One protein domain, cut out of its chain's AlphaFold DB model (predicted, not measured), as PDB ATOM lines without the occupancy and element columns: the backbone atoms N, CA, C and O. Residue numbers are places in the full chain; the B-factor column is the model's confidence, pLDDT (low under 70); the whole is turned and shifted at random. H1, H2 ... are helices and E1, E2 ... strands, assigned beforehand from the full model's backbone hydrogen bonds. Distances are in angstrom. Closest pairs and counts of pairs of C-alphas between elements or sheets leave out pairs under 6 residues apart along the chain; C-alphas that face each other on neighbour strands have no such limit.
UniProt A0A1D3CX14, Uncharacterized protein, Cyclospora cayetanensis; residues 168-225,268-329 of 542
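Overview. This is residues 168 to 225 and 268 to 329 of the 542 residues of an uncharacterized protein of Cyclospora cayetanensis (UniProt A0A1D3CX14). A twisted sheet of four strands, E1 to E4, has one helix, H1, packed on one face; the small hairpin of E5 and E6 sits off on the far side of the sheet from H1. The printed part has 120 residues, in the order E1 E2 E3 H1 E4 E5 E6, and both sheets are antiparallel, the larger ordered E1 - E2 - E3 - E4. The class is mixed, with 56 residues, under half, in named elements. The whole is compact, with a radius of gyration of the C-alphas of 13.3 A and spans of 36 by 30 by 25 A.

Along the chain. Find C-alpha 183 at (46.675, -7.457, 6.736); from there E1 runs to residue 190, 21.1 A. E2 spans residues 210 to 218, 24.8 A, and E3 residues 270 to 277, 21.2 A. H1, residues 280 to 292, begins at (37.806, -1.557, 12.493) and runs 18.9 A. E4, residues 302 to 310, bends by 64 degrees at residue 305. E5 is residues 316 to 320; E6, residues 325 to 328, ends at (49.151, 6.858, -6.903).

Arrangement. In the hairpin of E1 and E2, look for N 185 and O 214, 2.8 A apart. Between E2 and E3, find N 213 and O 275 at 2.7 A; between E3 and E4, N 274 and O 306 at 2.9 A. H1 is on this sheet, making two layers, a helix on one face of a sheet; its closest C-alphas to E2 are Ala 287 and Val 215, 6.8 A. Within H1, 8 of 9 O i to N i+4 pairs are within hydrogen-bond range. In the hairpin of E5 and E6, N 320 and O 325 are 2.8 A apart; both strands are apart from H1 and E1 to E4.

Size, cuts and confidence. Residues 226 to 267 are not printed, and C-alphas 225 and 268 are 19.8 A apart across the cut. The link from E1 to E2, 19 residues, is long. Mean pLDDT of the printed part is 72.7; 53 residues are under 70, among them 168 to 187 and 311 to 329.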
ATOM      1  N   MET A 168      47.403  13.249   8.202       36.41
ATOM      2  CA  MET A 168      47.301  11.799   8.034       36.41
ATOM      3  C   MET A 168      47.999  11.104   9.209       36.41
ATOM      4  O   MET A 168      49.221  11.007   9.260       36.41
ATOM      5  N   HIS A 169      47.215  10.637  10.177       39.34
ATOM      6  CA  HIS A 169      47.722   9.862  11.297       39.34
ATOM      7  C   HIS A 169      47.588   8.385  10.931       39.34
ATOM      8  O   HIS A 169      46.480   7.849  10.911       39.34
ATOM      9  N   VAL A 170      48.704   7.712  10.637       41.25
ATOM     10  CA  VAL A 170      48.729   6.242  10.603       41.25
ATOM     11  C   VAL A 170      48.625   5.791  12.056       41.25
ATOM     12  O   VAL A 170      49.619   5.711  12.768       41.25
ATOM     13  N   ALA A 171      47.395   5.623  12.544       36.88
ATOM     14  CA  ALA A 171      47.137   5.353  13.960       36.88
ATOM     15  C   ALA A 171      47.670   3.979  14.400       36.88
ATOM     16  O   ALA A 171      48.021   3.802  15.562       36.88
ATOM     17  N   ALA A 172      47.742   3.023  13.470       39.62
ATOM     18  CA  ALA A 172      48.362   1.721  13.660       39.62
ATOM     19  C   ALA A 172      48.585   1.036  12.302       39.62
ATOM     20  O   ALA A 172      47.714   1.082  11.428       39.62
ATOM     21  N   GLN A 173      49.720   0.354  12.150       43.16
ATOM     22  CA  GLN A 173      49.853  -0.757  11.212       43.16
ATOM     23  C   GLN A 173      49.469  -2.013  11.991       43.16
ATOM     24  O   GLN A 173      50.080  -2.321  13.014       43.16
ATOM     25  N   THR A 174      48.423  -2.713  11.565       43.16
ATOM     26  CA  THR A 174      47.971  -3.921  12.259       43.16
ATOM     27  C   THR A 174      47.927  -5.058  11.262       43.16
ATOM     28  O   THR A 174      47.066  -5.116  10.383       43.16
ATOM     29  N   GLU A 175      48.848  -6.003  11.413       43.78
ATOM     30  CA  GLU A 175      48.725  -7.292  10.748       43.78
ATOM     31  C   GLU A 175      47.541  -8.037  11.370       43.78
ATOM     32  O   GLU A 175      47.635  -8.676  12.417       43.78
ATOM     33  N   VAL A 176      46.366  -7.863  10.763       38.78
ATOM     34  CA  VAL A 176      45.140  -8.536  11.188       38.78
ATOM     35  C   VAL A 176      45.182  -9.972  10.668       38.78
ATOM     36  O   VAL A 176      44.611 -10.321   9.642       38.78
ATOM     37  N   GLY A 177      45.893 -10.812  11.414       41.56
ATOM     38  CA  GLY A 177      46.079 -12.228  11.128       41.56
ATOM     39  C   GLY A 177      47.518 -12.552  10.736       41.56
ATOM     40  O   GLY A 177      48.229 -11.712  10.200       41.56
ATOM     41  N   GLY A 178      47.959 -13.778  11.044       43.44
ATOM     42  CA  GLY A 178      49.303 -14.240  10.684       43.44
ATOM     43  C   GLY A 178      49.549 -14.161   9.176       43.44
ATOM     44  O   GLY A 178      48.614 -13.955   8.414       43.44
ATOM     45  N   VAL A 179      50.784 -14.398   8.730       49.38
ATOM     46  CA  VAL A 179      51.281 -14.189   7.345       49.38
ATOM     47  C   VAL A 179      50.431 -14.823   6.211       49.38
ATOM     48  O   VAL A 179      50.641 -14.561   5.031       49.38
ATOM     49  N   LYS A 180      49.427 -15.641   6.554       51.84
ATOM     50  CA  LYS A 180      48.427 -16.248   5.662       51.84
ATOM     51  C   LYS A 180      47.081 -15.495   5.574       51.84
ATOM     52  O   LYS A 180      46.179 -15.972   4.889       51.84
ATOM     53  N   LEU A 181      46.904 -14.371   6.269       54.75
ATOM     54  CA  LEU A 181      45.631 -13.657   6.435       54.75
ATOM     55  C   LEU A 181      45.718 -12.197   5.949       54.75
ATOM     56  O   LEU A 181      46.814 -11.663   5.780       54.75
ATOM     57  N   PRO A 182      44.574 -11.556   5.656       59.94
ATOM     58  CA  PRO A 182      44.551 -10.203   5.125       59.94
ATOM     59  C   PRO A 182      45.044  -9.184   6.149       59.94
ATOM     60  O   PRO A 182      44.415  -8.993   7.184       59.94
ATOM     61  N   SER A 183      46.127  -8.478   5.843       69.12
ATOM     62  CA  SER A 183      46.675  -7.457   6.736       69.12
ATOM     63  C   SER A 183      46.088  -6.074   6.447       69.12
ATOM     64  O   SER A 183      45.858  -5.699   5.296       69.12
ATOM     65  N   VAL A 184      45.830  -5.296   7.504       69.31
ATOM     66  CA  VAL A 184      45.405  -3.897   7.392       69.31
ATOM     67  C   VAL A 184      46.646  -3.026   7.517       69.31
ATOM     68  O   VAL A 184      47.271  -2.940   8.571       69.31
ATOM     69  N   VAL A 185      47.029  -2.385   6.421       64.75
ATOM     70  CA  VAL A 185      48.322  -1.702   6.325       64.75
ATOM     71  C   VAL A 185      48.254  -0.249   6.801       64.75
ATOM     72  O   VAL A 185      49.265   0.324   7.187       64.75
ATOM     73  N   GLY A 186      47.062   0.340   6.860       68.81
ATOM     74  CA  GLY A 186      46.856   1.657   7.456       68.81
ATOM     75  C   GLY A 186      45.379   1.943   7.659       68.81
ATOM     76  O   GLY A 186      44.549   1.404   6.926       68.81
ATOM     77  N   VAL A 187      45.065   2.772   8.656       68.25
ATOM     78  CA  VAL A 187      43.705   3.219   8.983       68.25
ATOM     79  C   VAL A 187      43.711   4.733   9.146       68.25
ATOM     80  O   VAL A 187      44.520   5.275   9.896       68.25
ATOM     81  N   TYR A 188      42.789   5.398   8.464       72.69
ATOM     82  CA  TYR A 188      42.552   6.831   8.515       72.69
ATOM     83  C   TYR A 188      41.114   7.089   8.966       72.69
ATOM     84  O   TYR A 188      40.191   6.427   8.499       72.69
ATOM     85  N   ARG A 189      40.914   8.031   9.887       71.69
ATOM     86  CA  ARG A 189      39.599   8.397  10.429       71.69
ATOM     87  C   ARG A 189      39.346   9.870  10.139       71.69
ATOM     88  O   ARG A 189      40.040  10.708  10.703       71.69
ATOM     89  N   ASP A 190      38.336  10.185   9.333       67.50
ATOM     90  CA  ASP A 190      37.862  11.567   9.181       67.50
ATOM     91  C   ASP A 190      36.330  11.596   9.184       67.50
ATOM     92  O   ASP A 190      35.657  10.843   8.478       67.50
ATOM     93  N   THR A 191      35.780  12.460  10.031       63.31
ATOM     94  CA  THR A 191      34.343  12.724  10.155       63.31
ATOM     95  C   THR A 191      33.803  13.482   8.940       63.31
ATOM     96  O   THR A 191      32.611  13.424   8.643       63.31
ATOM     97  N   ARG A 192      34.675  14.174   8.199       63.09
ATOM     98  CA  ARG A 192      34.313  15.010   7.048       63.09
ATOM     99  C   ARG A 192      34.165  14.226   5.751       63.09
ATOM    100  O   ARG A 192      33.420  14.692   4.893       63.09
ATOM    101  N   LEU A 193      34.766  13.034   5.640       57.34
ATOM    102  CA  LEU A 193      34.543  12.109   4.512       57.34
ATOM    103  C   LEU A 193      33.046  11.924   4.237       57.34
ATOM    104  O   LEU A 193      32.606  11.938   3.096       57.34
ATOM    105  N   TYR A 194      32.240  11.856   5.296       60.97
ATOM    106  CA  TYR A 194      30.795  11.680   5.197       60.97
ATOM    107  C   TYR A 194      30.025  12.820   4.551       60.97
ATOM    108  O   TYR A 194      28.933  12.591   4.041       60.97
ATOM    109  N   ARG A 195      30.519  14.059   4.619       61.31
ATOM    110  CA  ARG A 195      29.702  15.207   4.205       61.31
ATOM    111  C   ARG A 195      29.569  15.328   2.692       61.31
ATOM    112  O   ARG A 195      28.676  16.038   2.236       61.31
ATOM    113  N   HIS A 196      30.440  14.667   1.933       60.00
ATOM    114  CA  HIS A 196      30.591  14.933   0.505       60.00
ATOM    115  C   HIS A 196      30.531  13.696  -0.402       60.00
ATOM    116  O   HIS A 196      30.591  13.870  -1.617       60.00
ATOM    117  N   GLY A 197      30.346  12.476   0.122       64.75
ATOM    118  CA  GLY A 197      30.234  11.292  -0.736       64.75
ATOM    119  C   GLY A 197      29.570  10.072  -0.096       64.75
ATOM    120  O   GLY A 197      29.676   9.844   1.107       64.75
ATOM    121  N   ASP A 198      28.924   9.267  -0.942       77.31
ATOM    122  CA  ASP A 198      28.380   7.953  -0.594       77.31
ATOM    123  C   ASP A 198      29.523   6.925  -0.534       77.31
ATOM    124  O   ASP A 198      29.865   6.266  -1.521       77.31
ATOM    125  N   PHE A 199      30.157   6.805   0.633       84.12
ATOM    126  CA  PHE A 199      31.201   5.811   0.872       84.12
ATOM    127  C   PHE A 199      30.575   4.450   1.229       84.12
ATOM    128  O   PHE A 199      29.786   4.360   2.172       84.12
ATOM    129  N   PRO A 200      30.922   3.353   0.530       85.88
ATOM    130  CA  PRO A 200      30.311   2.056   0.772       85.88
ATOM    131  C   PRO A 200      30.633   1.555   2.184       85.88
ATOM    132  O   PRO A 200      31.786   1.543   2.622       85.88
ATOM    133  N   GLY A 201      29.589   1.132   2.901       85.12
ATOM    134  CA  GLY A 201      29.688   0.698   4.294       85.12
ATOM    135  C   GLY A 201      29.786   1.837   5.308       85.12
ATOM    136  O   GLY A 201      29.959   1.574   6.495       85.12
ATOM    137  N   CYS A 202      29.671   3.082   4.858       85.88
ATOM    138  CA  CYS A 202      29.638   4.277   5.678       85.88
ATOM    139  C   CYS A 202      28.301   4.991   5.426       85.88
ATOM    140  O   CYS A 202      28.233   5.976   4.699       85.88
ATOM    141  N   ASP A 203      27.237   4.500   6.066       81.00
ATOM    142  CA  ASP A 203      25.928   5.156   6.030       81.00
ATOM    143  C   ASP A 203      25.924   6.379   6.956       81.00
ATOM    144  O   ASP A 203      26.235   6.271   8.149       81.00
ATOM    145  N   ALA A 204      25.517   7.533   6.422       63.28
ATOM    146  CA  ALA A 204      25.517   8.829   7.111       63.28
ATOM    147  C   ALA A 204      24.688   8.870   8.413       63.28
ATOM    148  O   ALA A 204      24.818   9.805   9.197       63.28
ATOM    149  N   GLY A 205      23.825   7.876   8.654       66.06
ATOM    150  CA  GLY A 205      22.950   7.826   9.827       66.06
ATOM    151  C   GLY A 205      23.504   7.069  11.037       66.06
ATOM    152  O   GLY A 205      22.928   7.184  12.116       66.06
ATOM    153  N   ALA A 206      24.569   6.270  10.887       65.38
ATOM    154  CA  ALA A 206      24.968   5.321  11.934       65.38
ATOM    155  C   ALA A 206      26.147   5.790  12.799       65.38
ATOM    156  O   ALA A 206      26.209   5.420  13.969       65.38
ATOM    157  N   ASN A 207      27.092   6.556  12.245       69.44
ATOM    158  CA  ASN A 207      28.302   6.979  12.954       69.44
ATOM    159  C   ASN A 207      28.817   8.327  12.436       69.44
ATOM    160  O   ASN A 207      28.842   8.555  11.233       69.44
ATOM    161  N   ASP A 208      29.335   9.170  13.337       80.56
ATOM    162  CA  ASP A 208      29.908  10.483  12.985       80.56
ATOM    163  C   ASP A 208      31.260  10.397  12.248       80.56
ATOM    164  O   ASP A 208      31.800  11.415  11.827       80.56
ATOM    165  N   HIS A 209      31.862   9.206  12.125       80.38
ATOM    166  CA  HIS A 209      33.195   9.002  11.533       80.38
ATOM    167  C   HIS A 209      33.294   7.749  10.647       80.38
ATOM    168  O   HIS A 209      32.766   6.697  11.001       80.38
ATOM    169  N   CYS A 210      33.935   7.890   9.485       85.38
ATOM    170  CA  CYS A 210      34.196   6.792   8.561       85.38
ATOM    171  C   CYS A 210      35.685   6.470   8.658       85.38
ATOM    172  O   CYS A 210      36.526   7.374   8.720       85.38
ATOM    173  N   LEU A 211      36.010   5.186   8.711       87.94
ATOM    174  CA  LEU A 211      37.381   4.713   8.630       87.94
ATOM    175  C   LEU A 211      37.693   4.358   7.184       87.94
ATOM    176  O   LEU A 211      36.912   3.662   6.548       87.94
ATOM    177  N   LEU A 212      38.843   4.792   6.694       87.56
ATOM    178  CA  LEU A 212      39.439   4.393   5.428       87.56
ATOM    179  C   LEU A 212      40.649   3.514   5.738       87.56
ATOM    180  O   LEU A 212      41.509   3.909   6.519       87.56
ATOM    181  N   ALA A 213      40.740   2.337   5.137       89.00
ATOM    182  CA  ALA A 213      41.813   1.392   5.388       89.00
ATOM    183  C   ALA A 213      42.374   0.773   4.113       89.00
ATOM    184  O   ALA A 213      41.648   0.500   3.160       89.00
ATOM    185  N   LEU A 214      43.677   0.501   4.118       88.75
ATOM    186  CA  LEU A 214      44.347  -0.267   3.071       88.75
ATOM    187  C   LEU A 214      44.392  -1.733   3.496       88.75
ATOM    188  O   LEU A 214      45.146  -2.098   4.394       88.75
ATOM    189  N   VAL A 215      43.581  -2.576   2.866       89.81
ATOM    190  CA  VAL A 215      43.494  -4.009   3.160       89.81
ATOM    191  C   VAL A 215      44.296  -4.779   2.121       89.81
ATOM    192  O   VAL A 215      43.928  -4.828   0.947       89.81
ATOM    193  N   ARG A 216      45.388  -5.404   2.552       88.94
ATOM    194  CA  ARG A 216      46.186  -6.311   1.733       88.94
ATOM    195  C   ARG A 216      45.536  -7.694   1.739       88.94
ATOM    196  O   ARG A 216      45.368  -8.315   2.778       88.94
ATOM    197  N   LEU A 217      45.190  -8.184   0.560       88.94
ATOM    198  CA  LEU A 217      44.596  -9.485   0.282       88.94
ATOM    199  C   LEU A 217      45.558 -10.322  -0.576       88.94
ATOM    200  O   LEU A 217      46.318  -9.770  -1.378       88.94
ATOM    201  N   PRO A 218      45.523 -11.660  -0.477       87.69
ATOM    202  CA  PRO A 218      46.231 -12.512  -1.423       87.69
ATOM    203  C   PRO A 218      45.688 -12.286  -2.842       87.69
ATOM    204  O   PRO A 218      44.492 -12.073  -3.027       87.69
ATOM    205  N   LEU A 219      46.541 -12.394  -3.868       85.06
ATOM    206  CA  LEU A 219      46.133 -12.227  -5.276       85.06
ATOM    207  C   LEU A 219      44.924 -13.093  -5.678       85.06
ATOM    208  O   LEU A 219      44.115 -12.678  -6.507       85.06
ATOM    209  N   ALA A 220      44.781 -14.282  -5.084       82.75
ATOM    210  CA  ALA A 220      43.649 -15.178  -5.327       82.75
ATOM    211  C   ALA A 220      42.296 -14.564  -4.918       82.75
ATOM    212  O   ALA A 220      41.288 -14.815  -5.569       82.75
ATOM    213  N   ALA A 221      42.279 -13.704  -3.896       83.50
ATOM    214  CA  ALA A 221      41.081 -12.987  -3.460       83.50
ATOM    215  C   ALA A 221      40.735 -11.788  -4.362       83.50
ATOM    216  O   ALA A 221      39.732 -11.118  -4.139       83.50
ATOM    217  N   CYS A 222      41.543 -11.505  -5.383       81.19
ATOM    218  CA  CYS A 222      41.309 -10.411  -6.323       81.19
ATOM    219  C   CYS A 222      41.058 -10.879  -7.750       81.19
ATOM    220  O   CYS A 222      40.332 -10.220  -8.489       81.19
ATOM    221  N   ASN A 223      41.587 -12.048  -8.104       77.25
ATOM    222  CA  ASN A 223      41.224 -12.755  -9.319       77.25
ATOM    223  C   ASN A 223      40.151 -13.776  -8.992       77.25
ATOM    224  O   ASN A 223      40.429 -14.970  -8.877       77.25
ATOM    225  N   GLY A 224      38.913 -13.311  -8.841       65.25
ATOM    226  CA  GLY A 224      37.813 -14.253  -8.865       65.25
ATOM    227  C   GLY A 224      37.852 -14.993 -10.194       65.25
ATOM    228  O   GLY A 224      38.008 -14.409 -11.266       65.25
ATOM    229  N   SER A 225      37.846 -16.309 -10.098       51.56
ATOM    230  CA  SER A 225      38.041 -17.211 -11.211       51.56
ATOM    231  C   SER A 225      36.956 -17.015 -12.275       51.56
ATOM    232  O   SER A 225      35.973 -17.746 -12.299       51.56
ATOM    233  N   ALA A 268      55.868 -10.648  -1.822       71.00
ATOM    234  CA  ALA A 268      54.988 -11.440  -2.665       71.00
ATOM    235  C   ALA A 268      53.844 -10.551  -3.180       71.00
ATOM    236  O   ALA A 268      53.213  -9.826  -2.392       71.00
ATOM    237  N   PRO A 269      53.556 -10.594  -4.494       74.81
ATOM    238  CA  PRO A 269      52.574  -9.712  -5.087       74.81
ATOM    239  C   PRO A 269      51.227  -9.979  -4.423       74.81
ATOM    240  O   PRO A 269      50.753 -11.115  -4.333       74.81
ATOM    241  N   ALA A 270      50.647  -8.911  -3.900       84.19
ATOM    242  CA  ALA A 270      49.382  -8.934  -3.203       84.19
ATOM    243  C   ALA A 270      48.406  -8.013  -3.916       84.19
ATOM    244  O   ALA A 270      48.728  -7.323  -4.883       84.19
ATOM    245  N   CYS A 271      47.179  -8.046  -3.450       86.88
ATOM    246  CA  CYS A 271      46.155  -7.140  -3.885       86.88
ATOM    247  C   CYS A 271      45.847  -6.184  -2.743       86.88
ATOM    248  O   CYS A 271      45.662  -6.629  -1.617       86.88
ATOM    249  N   ILE A 272      45.807  -4.885  -2.993       87.44
ATOM    250  CA  ILE A 272      45.477  -3.892  -1.973       87.44
ATOM    251  C   ILE A 272      44.112  -3.313  -2.297       87.44
ATOM    252  O   ILE A 272      43.894  -2.810  -3.395       87.44
ATOM    253  N   ARG A 273      43.189  -3.386  -1.342       89.81
ATOM    254  CA  ARG A 273      41.888  -2.726  -1.414       89.81
ATOM    255  C   ARG A 273      41.872  -1.506  -0.519       89.81
ATOM    256  O   ARG A 273      42.262  -1.588   0.640       89.81
ATOM    257  N   VAL A 274      41.377  -0.398  -1.045       90.25
ATOM    258  CA  VAL A 274      41.013   0.767  -0.242       90.25
ATOM    259  C   VAL A 274      39.589   0.523   0.240       90.25
ATOM    260  O   VAL A 274      38.675   0.460  -0.577       90.25
ATOM    261  N   VAL A 275      39.410   0.322   1.540       92.06
ATOM    262  CA  VAL A 275      38.150  -0.087   2.167       92.06
ATOM    263  C   VAL A 275      37.687   0.996   3.119       92.06
ATOM    264  O   VAL A 275      38.441   1.403   3.996       92.06
ATOM    265  N   THR A 276      36.446   1.433   2.983       92.12
ATOM    266  CA  THR A 276      35.775   2.264   3.978       92.12
ATOM    267  C   THR A 276      34.939   1.422   4.922       92.12
ATOM    268  O   THR A 276      34.424   0.381   4.526       92.12
ATOM    269  N   GLY A 277      34.780   1.843   6.171       92.38
ATOM    270  CA  GLY A 277      33.858   1.203   7.102       92.38
ATOM    271  C   GLY A 277      33.630   2.011   8.369       92.38
ATOM    272  O   GLY A 277      34.435   2.860   8.742       92.38
ATOM    273  N   THR A 278      32.530   1.734   9.058       90.25
ATOM    274  CA  THR A 278      32.153   2.451  10.291       90.25
ATOM    275  C   THR A 278      33.015   2.106  11.505       90.25
ATOM    276  O   THR A 278      32.986   2.804  12.512       90.25
ATOM    277  N   SER A 279      33.762   1.003  11.449       89.81
ATOM    278  CA  SER A 279      34.620   0.542  12.539       89.81
ATOM    279  C   SER A 279      35.708  -0.396  12.025       89.81
ATOM    280  O   SER A 279      35.594  -0.979  10.945       89.81
ATOM    281  N   LEU A 280      36.756  -0.596  12.827       86.12
ATOM    282  CA  LEU A 280      37.806  -1.557  12.493       86.12
ATOM    283  C   LEU A 280      37.255  -2.990  12.414       86.12
ATOM    284  O   LEU A 280      37.680  -3.760  11.561       86.12
ATOM    285  N   ALA A 281      36.270  -3.327  13.256       89.44
ATOM    286  CA  ALA A 281      35.581  -4.617  13.219       89.44
ATOM    287  C   ALA A 281      34.803  -4.823  11.908       89.44
ATOM    288  O   ALA A 281      34.744  -5.932  11.380       89.44
ATOM    289  N   ALA A 282      34.233  -3.753  11.350       91.44
ATOM    290  CA  ALA A 282      33.589  -3.812  10.048       91.44
ATOM    291  C   ALA A 282      34.603  -4.034   8.917       91.44
ATOM    292  O   ALA A 282      34.373  -4.871   8.045       91.44
ATOM    293  N   ILE A 283      35.740  -3.331   8.954       90.62
ATOM    294  CA  ILE A 283      36.826  -3.489   7.975       90.62
ATOM    295  C   ILE A 283      37.438  -4.895   8.052       90.62
ATOM    296  O   ILE A 283      37.675  -5.516   7.017       90.62
ATOM    297  N   SER A 284      37.653  -5.437   9.254       88.81
ATOM    298  CA  SER A 284      38.156  -6.805   9.417       88.81
ATOM    299  C   SER A 284      37.135  -7.848   8.953       88.81
ATOM    300  O   SER A 284      37.506  -8.807   8.274       88.81
ATOM    301  N   GLY A 285      35.843  -7.632   9.228       91.25
ATOM    302  CA  GLY A 285      34.751  -8.448   8.694       91.25
ATOM    303  C   GLY A 285      34.703  -8.430   7.163       91.25
ATOM    304  O   GLY A 285      34.592  -9.486   6.538       91.25
ATOM    305  N   TYR A 286      34.873  -7.252   6.553       93.56
ATOM    306  CA  TYR A 286      35.015  -7.112   5.104       93.56
ATOM    307  C   TYR A 286      36.217  -7.904   4.582       93.56
ATOM    308  O   TYR A 286      36.073  -8.664   3.627       93.56
ATOM    309  N   ALA A 287      37.388  -7.769   5.209       90.88
ATOM    310  CA  ALA A 287      38.606  -8.458   4.789       90.88
ATOM    311  C   ALA A 287      38.449  -9.987   4.830       90.88
ATOM    312  O   ALA A 287      38.808 -10.676   3.874       90.88
ATOM    313  N   ALA A 288      37.851 -10.519   5.901       91.12
ATOM    314  CA  ALA A 288      37.585 -11.948   6.045       91.12
ATOM    315  C   ALA A 288      36.591 -12.471   4.994       91.12
ATOM    316  O   ALA A 288      36.772 -13.568   4.461       91.12
ATOM    317  N   GLU A 289      35.551 -11.701   4.669       92.56
ATOM    318  CA  GLU A 289      34.572 -12.104   3.656       92.56
ATOM    319  C   GLU A 289      35.112 -11.924   2.228       92.56
ATOM    320  O   GLU A 289      34.812 -12.731   1.349       92.56
ATOM    321  N   ALA A 290      35.983 -10.936   1.999       90.94
ATOM    322  CA  ALA A 290      36.669 -10.716   0.727       90.94
ATOM    323  C   ALA A 290      37.583 -11.890   0.339       90.94
ATOM    324  O   ALA A 290      37.710 -12.190  -0.848       90.94
ATOM    325  N   LEU A 291      38.162 -12.599   1.317       89.88
ATOM    326  CA  LEU A 291      38.899 -13.845   1.063       89.88
ATOM    327  C   LEU A 291      38.007 -14.949   0.490       89.88
ATOM    328  O   LEU A 291      38.454 -15.731  -0.344       89.88
ATOM    329  N   LYS A 292      36.750 -15.023   0.943       92.50
ATOM    330  CA  LYS A 292      35.780 -16.025   0.478       92.50
ATOM    331  C   LYS A 292      35.119 -15.606  -0.831       92.50
ATOM    332  O   LYS A 292      34.726 -16.456  -1.625       92.50
ATOM    333  N   ARG A 293      34.967 -14.295  -1.045       90.62
ATOM    334  CA  ARG A 293      34.263 -13.693  -2.182       90.62
ATOM    335  C   ARG A 293      35.170 -12.678  -2.887       90.62
ATOM    336  O   ARG A 293      35.141 -11.492  -2.549       90.62
ATOM    337  N   PRO A 294      35.907 -13.100  -3.929       83.38
ATOM    338  CA  PRO A 294      36.891 -12.257  -4.604       83.38
ATOM    339  C   PRO A 294      36.348 -10.980  -5.262       83.38
ATOM    340  O   PRO A 294      37.121 -10.113  -5.647       83.38
ATOM    341  N   PHE A 295      35.027 -10.823  -5.363       83.75
ATOM    342  CA  PHE A 295      34.360  -9.649  -5.940       83.75
ATOM    343  C   PHE A 295      33.485  -8.893  -4.937       83.75
ATOM    344  O   PHE A 295      32.589  -8.142  -5.324       83.75
ATOM    345  N   LEU A 296      33.712  -9.107  -3.640       87.56
ATOM    346  CA  LEU A 296      32.959  -8.426  -2.598       87.56
ATOM    347  C   LEU A 296      33.199  -6.914  -2.667       87.56
ATOM    348  O   LEU A 296      34.275  -6.434  -2.311       87.56
ATOM    349  N   ARG A 297      32.196  -6.160  -3.122       86.62
ATOM    350  CA  ARG A 297      32.246  -4.691  -3.139       86.62
ATOM    351  C   ARG A 297      31.975  -4.107  -1.763       86.62
ATOM    352  O   ARG A 297      32.689  -3.214  -1.338       86.62
ATOM    353  N   SER A 298      31.005  -4.648  -1.040       88.50
ATOM    354  CA  SER A 298      30.670  -4.199   0.305       88.50
ATOM    355  C   SER A 298      30.071  -5.322   1.141       88.50
ATOM    356  O   SER A 298      29.518  -6.295   0.631       88.50
ATOM    357  N   VAL A 299      30.211  -5.167   2.448       85.06
ATOM    358  CA  VAL A 299      29.402  -5.759   3.509       85.06
ATOM    359  C   VAL A 299      28.669  -4.606   4.194       85.06
ATOM    360  O   VAL A 299      29.106  -3.464   4.083       85.06
ATOM    361  N   GLY A 300      27.561  -4.865   4.891       87.06
ATOM    362  CA  GLY A 300      26.674  -3.797   5.387       87.06
ATOM    363  C   GLY A 300      27.386  -2.615   6.066       87.06
ATOM    364  O   GLY A 300      27.004  -1.476   5.856       87.06
ATOM    365  N   SER A 301      28.468  -2.864   6.808       89.56
ATOM    366  CA  SER A 301      29.215  -1.843   7.553       89.56
ATOM    367  C   SER A 301      30.603  -1.487   6.992       89.56
ATOM    368  O   SER A 301      31.337  -0.743   7.644       89.56
ATOM    369  N   ALA A 302      31.015  -2.046   5.848       91.75
ATOM    370  CA  ALA A 302      32.296  -1.727   5.206       91.75
ATOM    371  C   ALA A 302      32.306  -2.074   3.709       91.75
ATOM    372  O   ALA A 302      31.749  -3.087   3.305       91.75
ATOM    373  N   GLY A 303      32.987  -1.310   2.862       90.88
ATOM    374  CA  GLY A 303      33.118  -1.644   1.446       90.88
ATOM    375  C   GLY A 303      34.376  -1.117   0.785       90.88
ATOM    376  O   GLY A 303      34.973  -0.144   1.225       90.88
ATOM    377  N   ALA A 304      34.803  -1.800  -0.272       89.50
ATOM    378  CA  ALA A 304      35.938  -1.394  -1.079       89.50
ATOM    379  C   ALA A 304      35.554  -0.293  -2.067       89.50
ATOM    380  O   ALA A 304      34.621  -0.438  -2.857       89.50
ATOM    381  N   LEU A 305      36.351   0.767  -2.050       85.38
ATOM    382  CA  LEU A 305      36.353   1.847  -3.025       85.38
ATOM    383  C   LEU A 305      37.159   1.472  -4.264       85.38
ATOM    384  O   LEU A 305      36.698   1.617  -5.392       85.38
ATOM    385  N   LEU A 306      38.385   0.997  -4.042       84.56
ATOM    386  CA  LEU A 306      39.382   0.771  -5.083       84.56
ATOM    387  C   LEU A 306      40.140  -0.521  -4.796       84.56
ATOM    388  O   LEU A 306      40.290  -0.919  -3.639       84.56
ATOM    389  N   GLN A 307      40.638  -1.164  -5.847       84.94
ATOM    390  CA  GLN A 307      41.495  -2.336  -5.739       84.94
ATOM    391  C   GLN A 307      42.694  -2.194  -6.679       84.94
ATOM    392  O   GLN A 307      42.587  -1.768  -7.827       84.94
ATOM    393  N   PHE A 308      43.852  -2.591  -6.175       83.62
ATOM    394  CA  PHE A 308      45.129  -2.538  -6.865       83.62
ATOM    395  C   PHE A 308      45.787  -3.906  -6.789       83.62
ATOM    396  O   PHE A 308      45.722  -4.554  -5.747       83.62
ATOM    397  N   CYS A 309      46.451  -4.340  -7.852       81.12
ATOM    398  CA  CYS A 309      47.328  -5.505  -7.800       81.12
ATOM    399  C   CYS A 309      48.791  -5.074  -7.890       81.12
ATOM    400  O   CYS A 309      49.148  -4.267  -8.742       81.12
ATOM    401  N   GLY A 310      49.631  -5.622  -7.011       71.94
ATOM    402  CA  GLY A 310      51.063  -5.336  -6.931       71.94
ATOM    403  C   GLY A 310      51.501  -4.988  -5.509       71.94
ATOM    404  O   GLY A 310      50.781  -5.235  -4.543       71.94
ATOM    405  N   ALA A 311      52.671  -4.371  -5.374       60.22
ATOM    406  CA  ALA A 311      53.110  -3.732  -4.135       60.22
ATOM    407  C   ALA A 311      52.904  -2.205  -4.236       60.22
ATOM    408  O   ALA A 311      53.881  -1.484  -4.408       60.22
ATOM    409  N   PRO A 312      51.662  -1.671  -4.194       53.31
ATOM    410  CA  PRO A 312      51.412  -0.249  -4.417       53.31
ATOM    411  C   PRO A 312      51.564   0.602  -3.153       53.31
ATOM    412  O   PRO A 312      51.365   1.805  -3.219       53.31
ATOM    413  N   LEU A 313      51.912   0.030  -1.995       54.78
ATOM    414  CA  LEU A 313      52.229   0.831  -0.803       54.78
ATOM    415  C   LEU A 313      53.342   1.863  -1.055       54.78
ATOM    416  O   LEU A 313      53.120   3.021  -0.725       54.78
ATOM    417  N   PRO A 314      54.467   1.528  -1.720       54.19
ATOM    418  CA  PRO A 314      55.432   2.528  -2.199       54.19
ATOM    419  C   PRO A 314      54.904   3.476  -3.288       54.19
ATOM    420  O   PRO A 314      55.619   4.391  -3.684       54.19
ATOM    421  N   GLN A 315      53.711   3.233  -3.834       56.38
ATOM    422  CA  GLN A 315      53.129   4.009  -4.928       56.38
ATOM    423  C   GLN A 315      51.986   4.916  -4.469       56.38
ATOM    424  O   GLN A 315      51.606   5.790  -5.232       56.38
ATOM    425  N   LEU A 316      51.417   4.761  -3.273       60.94
ATOM    426  CA  LEU A 316      50.405   5.697  -2.778       60.94
ATOM    427  C   LEU A 316      51.077   7.042  -2.460       60.94
ATOM    428  O   LEU A 316      51.912   7.110  -1.565       60.94
ATOM    429  N   ILE A 317      50.715   8.097  -3.195       60.25
ATOM    430  CA  ILE A 317      51.275   9.448  -3.019       60.25
ATOM    431  C   ILE A 317      50.507  10.181  -1.928       60.25
ATOM    432  O   ILE A 317      51.091  10.714  -0.991       60.25
ATOM    433  N   SER A 318      49.185  10.248  -2.083       58.91
ATOM    434  CA  SER A 318      48.327  11.052  -1.219       58.91
ATOM    435  C   SER A 318      46.868  10.614  -1.314       58.91
ATOM    436  O   SER A 318      46.428   9.991  -2.284       58.91
ATOM    437  N   VAL A 319      46.106  10.945  -0.276       54.25
ATOM    438  CA  VAL A 319      44.652  10.794  -0.218       54.25
ATOM    439  C   VAL A 319      44.085  12.196  -0.022       54.25
ATOM    440  O   VAL A 319      44.261  12.784   1.042       54.25
ATOM    441  N   ASP A 320      43.417  12.735  -1.036       57.59
ATOM    442  CA  ASP A 320      42.620  13.951  -0.902       57.59
ATOM    443  C   ASP A 320      41.210  13.568  -0.459       57.59
ATOM    444  O   ASP A 320      40.320  13.213  -1.231       57.59
ATOM    445  N   VAL A 321      41.045  13.626   0.849       51.78
ATOM    446  CA  VAL A 321      39.833  13.279   1.582       51.78
ATOM    447  C   VAL A 321      38.694  14.256   1.272       51.78
ATOM    448  O   VAL A 321      37.529  13.869   1.314       51.78
ATOM    449  N   ILE A 322      39.024  15.511   0.948       48.38
ATOM    450  CA  ILE A 322      38.042  16.575   0.714       48.38
ATOM    451  C   ILE A 322      37.473  16.453  -0.699       48.38
ATOM    452  O   ILE A 322      36.256  16.519  -0.869       48.38
ATOM    453  N   ALA A 323      38.327  16.212  -1.694       52.41
ATOM    454  CA  ALA A 323      37.889  15.960  -3.065       52.41
ATOM    455  C   ALA A 323      37.473  14.497  -3.317       52.41
ATOM    456  O   ALA A 323      37.031  14.167  -4.419       52.41
ATOM    457  N   GLY A 324      37.650  13.604  -2.337       52.44
ATOM    458  CA  GLY A 324      37.391  12.169  -2.484       52.44
ATOM    459  C   GLY A 324      38.324  11.485  -3.492       52.44
ATOM    460  O   GLY A 324      37.918  10.535  -4.163       52.44
ATOM    461  N   ARG A 325      39.561  11.974  -3.639       58.62
ATOM    462  CA  ARG A 325      40.545  11.482  -4.616       58.62
ATOM    463  C   ARG A 325      41.685  10.752  -3.915       58.62
ATOM    464  O   ARG A 325      42.087  11.091  -2.809       58.62
ATOM    465  N   VAL A 326      42.237   9.743  -4.579       56.44
ATOM    466  CA  VAL A 326      43.423   9.023  -4.107       56.44
ATOM    467  C   VAL A 326      44.444   9.010  -5.232       56.44
ATOM    468  O   VAL A 326      44.129   8.583  -6.343       56.44
ATOM    469  N   PHE A 327      45.652   9.489  -4.954       60.38
ATOM    470  CA  PHE A 327      46.718   9.639  -5.937       60.38
ATOM    471  C   PHE A 327      47.764   8.545  -5.760       60.38
ATOM    472  O   PHE A 327      48.268   8.314  -4.659       60.38
ATOM    473  N   PHE A 328      48.125   7.895  -6.864       60.56
ATOM    474  CA  PHE A 328      49.151   6.858  -6.903       60.56
ATOM    475  C   PHE A 328      50.211   7.197  -7.961       60.56
ATOM    476  O   PHE A 328      49.866   7.636  -9.057       60.56
ATOM    477  N   VAL A 329      51.493   6.953  -7.667       51.50
ATOM    478  CA  VAL A 329      52.579   6.936  -8.652       51.50
ATOM    479  C   VAL A 329      52.458   5.640  -9.435       51.50
ATOM    480  O   VAL A 329      52.881   4.575  -8.981       51.50
TER     481      VAL A 329